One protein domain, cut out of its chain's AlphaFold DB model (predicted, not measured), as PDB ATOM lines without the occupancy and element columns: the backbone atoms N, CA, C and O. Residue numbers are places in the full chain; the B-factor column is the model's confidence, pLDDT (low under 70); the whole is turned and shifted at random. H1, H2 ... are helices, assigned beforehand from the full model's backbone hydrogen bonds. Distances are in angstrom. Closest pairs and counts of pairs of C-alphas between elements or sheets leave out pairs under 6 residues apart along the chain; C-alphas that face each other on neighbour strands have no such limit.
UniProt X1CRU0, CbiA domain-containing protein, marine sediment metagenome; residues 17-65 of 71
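This is residues 17 to 65 of the 71 residues of the protein "CbiA domain-containing protein" of marine sediment metagenome (UniProt X1CRU0). One helix, H1, lies toward one end of an elongated body; from it the long stretch of residues 30 to 46 folds back along H1, and the short helix H2 follows near H1, with the short helix H3 at the other end. The printed part has 49 residues with three named helices, in the order H1, H2, H3, and no named strand; the class is all helix, though under half of the residues, 22, are in named elements. It is only just loose, close to compact, with a radius of gyration of the C-alphas of 11.9 A and spans of 35 by 18 by 17 A.

Start with H1, residues 17 to 29, and look across to H2, residues 47 to 50: they are close but not clearly touching, the closest C-alphas being those of Ala 21 and His 49, 6.8 A apart. H3, residues 59 to 63, is apart from both. In H1 and H3 every O i to N i+4 pair is within hydrogen-bond range; H2 is too short for such a pair, and its one O i to N i+3 pair is within range.

Find C-alpha 17 at (46.943, -27.758, -36.263); from there H1 runs 18.5 A to C-alpha 29. H2 covers 5.3 A, and H3 covers 6.2 A to C-alpha 63 at (61.325, -13.267, -30.873).

The C-alphas farthest apart, those of Phe 30 and Asp 64, are 35.1 A apart. The link from H1 to H2 is long, 17 residues. The printed part has no cut, and no printed residue is under 70 in pLDDT.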
ATOM      1  N   THR A  17      47.507 -29.108 -36.406       97.19
ATOM      2  CA  THR A  17      46.943 -27.758 -36.263       97.19
ATOM      3  C   THR A  17      45.423 -27.798 -36.126       97.19
ATOM      4  O   THR A  17      44.871 -27.154 -35.241       97.19
ATOM      5  N   SER A  18      44.752 -28.638 -36.920       97.56
ATOM      6  CA  SER A  18      43.303 -28.838 -36.832       97.56
ATOM      7  C   SER A  18      42.879 -29.353 -35.454       97.56
ATOM      8  O   SER A  18      41.895 -28.880 -34.896       97.56
ATOM      9  N   VAL A  19      43.642 -30.290 -34.880       97.56
ATOM     10  CA  VAL A  19      43.405 -30.802 -33.523       97.56
ATOM     11  C   VAL A  19      43.648 -29.721 -32.472       97.56
ATOM     12  O   VAL A  19      42.870 -29.629 -31.530       97.56
ATOM     13  N   VAL A  20      44.676 -28.880 -32.625       98.12
ATOM     14  CA  VAL A  20      44.912 -27.739 -31.722       98.12
ATOM     15  C   VAL A  20      43.719 -26.779 -31.732       98.12
ATOM     16  O   VAL A  20      43.243 -26.412 -30.660       98.12
ATOM     17  N   ALA A  21      43.204 -26.423 -32.912       98.12
ATOM     18  CA  ALA A  21      42.037 -25.550 -33.039       98.12
ATOM     19  C   ALA A  21      40.786 -26.173 -32.394       98.12
ATOM     20  O   ALA A  21      40.156 -25.540 -31.552       98.12
ATOM     21  N   ALA A  22      40.482 -27.437 -32.712       98.12
ATOM     22  CA  ALA A  22      39.316 -28.141 -32.176       98.12
ATOM     23  C   ALA A  22      39.383 -28.362 -30.653       98.12
ATOM     24  O   ALA A  22      38.381 -28.218 -29.960       98.12
ATOM     25  N   LEU A  23      40.559 -28.694 -30.107       98.06
ATOM     26  CA  LEU A  23      40.742 -28.809 -28.655       98.06
ATOM     27  C   LEU A  23      40.583 -27.455 -27.963       98.06
ATOM     28  O   LEU A  23      40.031 -27.395 -26.867       98.06
ATOM     29  N   GLY A  24      41.076 -26.385 -28.588       97.94
ATOM     30  CA  GLY A  24      40.921 -25.031 -28.076       97.94
ATOM     31  C   GLY A  24      39.464 -24.617 -27.952       97.94
ATOM     32  O   GLY A  24      39.055 -24.174 -26.881       97.94
ATOM     33  N   ASP A  25      38.702 -24.833 -29.022       97.75
ATOM     34  CA  ASP A  25      37.262 -24.588 -29.093       97.75
ATOM     35  C   ASP A  25      36.505 -25.391 -28.023       97.75
ATOM     36  O   ASP A  25      35.858 -24.819 -27.149       97.75
ATOM     37  N   ALA A  26      36.732 -26.708 -27.958       98.31
ATOM     38  CA  ALA A  26      36.093 -27.570 -26.964       98.31
ATOM     39  C   ALA A  26      36.430 -27.175 -25.512       98.31
ATOM     40  O   ALA A  26      35.581 -27.230 -24.620       98.31
ATOM     41  N   PHE A  27      37.675 -26.780 -25.227       98.00
ATOM     42  CA  PHE A  27      38.038 -26.303 -23.892       98.00
ATOM     43  C   PHE A  27      37.401 -24.951 -23.562       98.00
ATOM     44  O   PHE A  27      37.025 -24.743 -22.404       98.00
ATOM     45  N   ALA A  28      37.268 -24.055 -24.540       97.75
ATOM     46  CA  ALA A  28      36.560 -22.793 -24.368       97.75
ATOM     47  C   ALA A  28      35.068 -23.033 -24.074       97.75
ATOM     48  O   ALA A  28      34.554 -22.460 -23.112       97.75
ATOM     49  N   ASP A  29      34.426 -23.966 -24.785       98.25
ATOM     50  CA  ASP A  29      33.045 -24.413 -24.539       98.25
ATOM     51  C   ASP A  29      32.851 -24.976 -23.124       98.25
ATOM     52  O   ASP A  29      31.831 -24.742 -22.476       98.25
ATOM     53  N   PHE A  30      33.867 -25.645 -22.571       97.94
ATOM     54  CA  PHE A  30      33.886 -26.069 -21.165       97.94
ATOM     55  C   PHE A  30      34.210 -24.941 -20.164       97.94
ATOM     56  O   PHE A  30      34.546 -25.207 -19.001       97.94
ATOM     57  N   GLY A  31      34.143 -23.679 -20.589       97.88
ATOM     58  CA  GLY A  31      34.351 -22.497 -19.757       97.88
ATOM     59  C   GLY A  31      35.806 -22.280 -19.334       97.88
ATOM     60  O   GLY A  31      36.062 -21.633 -18.314       97.88
ATOM     61  N   LYS A  32      36.783 -22.850 -20.051       97.81
ATOM     62  CA  LYS A  32      38.207 -22.634 -19.755       97.81
ATOM     63  C   LYS A  32      38.720 -21.390 -20.472       97.81
ATOM     64  O   LYS A  32      38.380 -21.125 -21.618       97.81
ATOM     65  N   LYS A  33      39.617 -20.657 -19.810       97.38
ATOM     66  CA  LYS A  33      40.468 -19.672 -20.486       97.38
ATOM     67  C   LYS A  33      41.586 -20.421 -21.202       97.38
ATOM     68  O   LYS A  33      42.388 -21.083 -20.541       97.38
ATOM     69  N   VAL A  34      41.617 -20.325 -22.526       97.44
ATOM     70  CA  VAL A  34      42.544 -21.067 -23.384       97.44
ATOM     71  C   VAL A  34      43.393 -20.084 -24.182       97.44
ATOM     72  O   VAL A  34      42.872 -19.126 -24.740       97.44
ATOM     73  N   LEU A  35      44.698 -20.342 -24.236       96.25
ATOM     74  CA  LEU A  35      45.629 -19.689 -25.150       96.25
ATOM     75  C   LEU A  35      46.131 -20.749 -26.127       96.25
ATOM     76  O   LEU A  35      46.719 -21.746 -25.698       96.25
ATOM     77  N   LEU A  36      45.899 -20.538 -27.419       97.19
ATOM     78  CA  LEU A  36      46.470 -21.369 -28.473       97.19
ATOM     79  C   LEU A  36      47.732 -20.701 -29.011       97.19
ATOM     80  O   LEU A  36      47.746 -19.497 -29.254       97.19
ATOM     81  N   ILE A  37      48.787 -21.491 -29.186       95.69
ATOM     82  CA  ILE A  37      50.082 -21.022 -29.677       95.69
ATOM     83  C   ILE A  37      50.429 -21.839 -30.915       95.69
ATOM     84  O   ILE A  37      50.471 -23.071 -30.852       95.69
ATOM     85  N   ASP A  38      50.696 -21.157 -32.027       95.69
ATOM     86  CA  ASP A  38      51.292 -21.793 -33.195       95.69
ATOM     87  C   ASP A  38      52.804 -21.909 -32.988       95.69
ATOM     88  O   ASP A  38      53.529 -20.917 -32.998       95.69
ATOM     89  N   ALA A  39      53.270 -23.132 -32.752       94.06
ATOM     90  CA  ALA A  39      54.690 -23.435 -32.608       94.06
ATOM     91  C   ALA A  39      55.340 -23.878 -33.934       94.06
ATOM     92  O   ALA A  39      56.484 -24.337 -33.936       94.06
ATOM     93  N   ASN A  40      54.631 -23.789 -35.066       93.50
ATOM     94  CA  ASN A  40      55.183 -24.065 -36.386       93.50
ATOM     95  C   ASN A  40      55.810 -22.803 -36.996       93.50
ATOM     96  O   ASN A  40      55.268 -22.205 -37.923       93.50
ATOM     97  N   PHE A  41      56.984 -22.425 -36.494       91.62
ATOM     98  CA  PHE A  41      57.691 -21.197 -36.883       91.62
ATOM     99  C   PHE A  41      58.078 -21.111 -38.370       91.62
ATOM    100  O   PHE A  41      58.392 -20.033 -38.856       91.62
ATOM    101  N   SER A  42      58.107 -22.218 -39.116       91.94
ATOM    102  CA  SER A  42      58.459 -22.183 -40.543       91.94
ATOM    103  C   SER A  42      57.261 -21.944 -41.464       91.94
ATOM    104  O   SER A  42      57.435 -21.423 -42.561       91.94
ATOM    105  N   ALA A  43      56.062 -22.358 -41.050       92.12
ATOM    106  CA  ALA A  43      54.842 -22.261 -41.850       92.12
ATOM    107  C   ALA A  43      53.605 -22.207 -40.932       92.12
ATOM    108  O   ALA A  43      52.867 -23.201 -40.841       92.12
ATOM    109  N   PRO A  44      53.395 -21.090 -40.212       93.88
ATOM    110  CA  PRO A  44      52.283 -20.956 -39.281       93.88
ATOM    111  C   PRO A  44      50.953 -21.068 -40.028       93.88
ATOM    112  O   PRO A  44      50.769 -20.522 -41.115       93.88
ATOM    113  N   ASN A  45      50.027 -21.830 -39.462       94.44
ATOM    114  CA  ASN A  45      48.757 -22.181 -40.093       94.44
ATOM    115  C   ASN A  45      47.576 -22.214 -39.117       94.44
ATOM    116  O   ASN A  45      46.437 -22.366 -39.555       94.44
ATOM    117  N   LEU A  46      47.810 -22.028 -37.815       97.25
ATOM    118  CA  LEU A  46      46.749 -22.008 -36.811       97.25
ATOM    119  C   LEU A  46      45.760 -20.863 -37.042       97.25
ATOM    120  O   LEU A  46      44.554 -21.087 -36.974       97.25
ATOM    121  N   GLY A  47      46.257 -19.662 -37.355       96.31
ATOM    122  CA  GLY A  47      45.424 -18.474 -37.573       96.31
ATOM    123  C   GLY A  47      44.379 -18.653 -38.678       96.31
ATOM    124  O   GLY A  47      43.265 -18.144 -38.560       96.31
ATOM    125  N   LEU A  48      44.679 -19.470 -39.694       96.12
ATOM    126  CA  LEU A  48      43.770 -19.740 -40.810       96.12
ATOM    127  C   LEU A  48      42.468 -20.423 -40.365       96.12
ATOM    128  O   LEU A  48      41.419 -20.166 -40.949       96.12
ATOM    129  N   HIS A  49      42.500 -21.233 -39.299       96.81
ATOM    130  CA  HIS A  49      41.290 -21.831 -38.718       96.81
ATOM    131  C   HIS A  49      40.344 -20.790 -38.102       96.81
ATOM    132  O   HIS A  49      39.157 -21.065 -37.945       96.81
ATOM    133  N   PHE A  50      40.860 -19.603 -37.784       95.81
ATOM    134  CA  PHE A  50      40.132 -18.494 -37.166       95.81
ATOM    135  C   PHE A  50      39.997 -17.288 -38.106       95.81
ATOM    136  O   PHE A  50      39.714 -16.182 -37.654       95.81
ATOM    137  N   ASN A  51      40.207 -17.489 -39.414       96.31
ATOM    138  CA  ASN A  51      40.166 -16.437 -40.433       96.31
ATOM    139  C   ASN A  51      41.170 -15.284 -40.192       96.31
ATOM    140  O   ASN A  51      40.947 -14.152 -40.619       96.31
ATOM    141  N   ILE A  52      42.291 -15.574 -39.520       96.25
ATOM    142  CA  ILE A  52      43.425 -14.660 -39.341       96.25
ATOM    143  C   ILE A  52      44.440 -14.980 -40.440       96.25
ATOM    144  O   ILE A  52      45.217 -15.928 -40.320       96.25
ATOM    145  N   VAL A  53      44.383 -14.221 -41.533       94.62
ATOM    146  CA  VAL A  53      45.231 -14.435 -42.721       94.62
ATOM    147  C   VAL A  53      46.482 -13.557 -42.692       94.62
ATOM    148  O   VAL A  53      47.551 -14.022 -43.070       94.62
ATOM    149  N   ASP A  54      46.348 -12.320 -42.210       94.56
ATOM    150  CA  ASP A  54      47.424 -11.328 -42.147       94.56
ATOM    151  C   ASP A  54      47.462 -10.690 -40.744       94.56
ATOM    152  O   ASP A  54      46.770  -9.702 -40.484       94.56
ATOM    153  N   PRO A  55      48.138 -11.330 -39.773       93.06
ATOM    154  CA  PRO A  55      48.240 -10.811 -38.413       93.06
ATOM    155  C   PRO A  55      49.190  -9.604 -38.343       93.06
ATOM    156  O   PRO A  55      50.325  -9.681 -38.794       93.06
ATOM    157  N   GLU A  56      48.764  -8.525 -37.679       93.12
ATOM    158  CA  GLU A  56      49.588  -7.314 -37.480       93.12
ATOM    159  C   GLU A  56      50.871  -7.585 -36.673       93.12
ATOM    160  O   GLU A  56      51.906  -6.964 -36.903       93.12
ATOM    161  N   LYS A  57      50.796  -8.511 -35.709       93.06
ATOM    162  CA  LYS A  57      51.920  -8.959 -34.881       93.06
ATOM    163  C   LYS A  57      51.884 -10.471 -34.747       93.06
ATOM    164  O   LYS A  57      50.823 -11.075 -34.570       93.06
ATOM    165  N   THR A  58      53.056 -11.078 -34.759       94.31
ATOM    166  CA  THR A  58      53.252 -12.519 -34.648       94.31
ATOM    167  C   THR A  58      54.229 -12.853 -33.528       94.31
ATOM    168  O   THR A  58      54.865 -11.986 -32.926       94.31
ATOM    169  N   ILE A  59      54.389 -14.148 -33.249       93.19
ATOM    170  CA  ILE A  59      55.432 -14.605 -32.328       93.19
ATOM    171  C   ILE A  59      56.838 -14.307 -32.865       93.19
ATOM    172  O   ILE A  59      57.753 -14.135 -32.068       93.19
ATOM    173  N   HIS A  60      57.009 -14.197 -34.187       93.75
ATOM    174  CA  HIS A  60      58.289 -13.827 -34.789       93.75
ATOM    175  C   HIS A  60      58.697 -12.414 -34.386       93.75
ATOM    176  O   HIS A  60      59.822 -12.230 -33.943       93.75
ATOM    177  N   ASP A  61      57.768 -11.457 -34.392       95.06
ATOM    178  CA  ASP A  61      58.054 -10.077 -33.975       95.06
ATOM    179  C   ASP A  61      58.490  -9.988 -32.507       95.06
ATOM    180  O   ASP A  61      59.356  -9.193 -32.131       95.06
ATOM    181  N   LEU A  62      57.915 -10.839 -31.654       93.38
ATOM    182  CA  LEU A  62      58.315 -10.939 -30.254       93.38
ATOM    183  C   LEU A  62      59.717 -11.553 -30.108       93.38
ATOM    184  O   LEU A  62      60.517 -11.085 -29.297       93.38
ATOM    185  N   LEU A  63      60.022 -12.597 -30.885       92.62
ATOM    186  CA  LEU A  63      61.325 -13.267 -30.873       92.62
ATOM    187  C   LEU A  63      62.437 -12.367 -31.435       92.62
ATOM    188  O   LEU A  63      63.532 -12.331 -30.868       92.62
ATOM    189  N   ASP A  64      62.127 -11.588 -32.469       95.56
ATOM    190  CA  ASP A  64      63.030 -10.632 -33.117       95.56
ATOM    191  C   ASP A  64      63.115  -9.291 -32.366       95.56
ATOM    192  O   ASP A  64      63.920  -8.425 -32.712       95.56
ATOM    193  N   ARG A  65      62.337  -9.131 -31.284       93.94
ATOM    194  CA  ARG A  65      62.269  -7.926 -30.435       93.94
ATOM    195  C   ARG A  65      61.812  -6.667 -31.178       93.94
ATOM    196  O   ARG A  65      62.142  -5.553 -30.771       93.94
TER     197      ARG A  65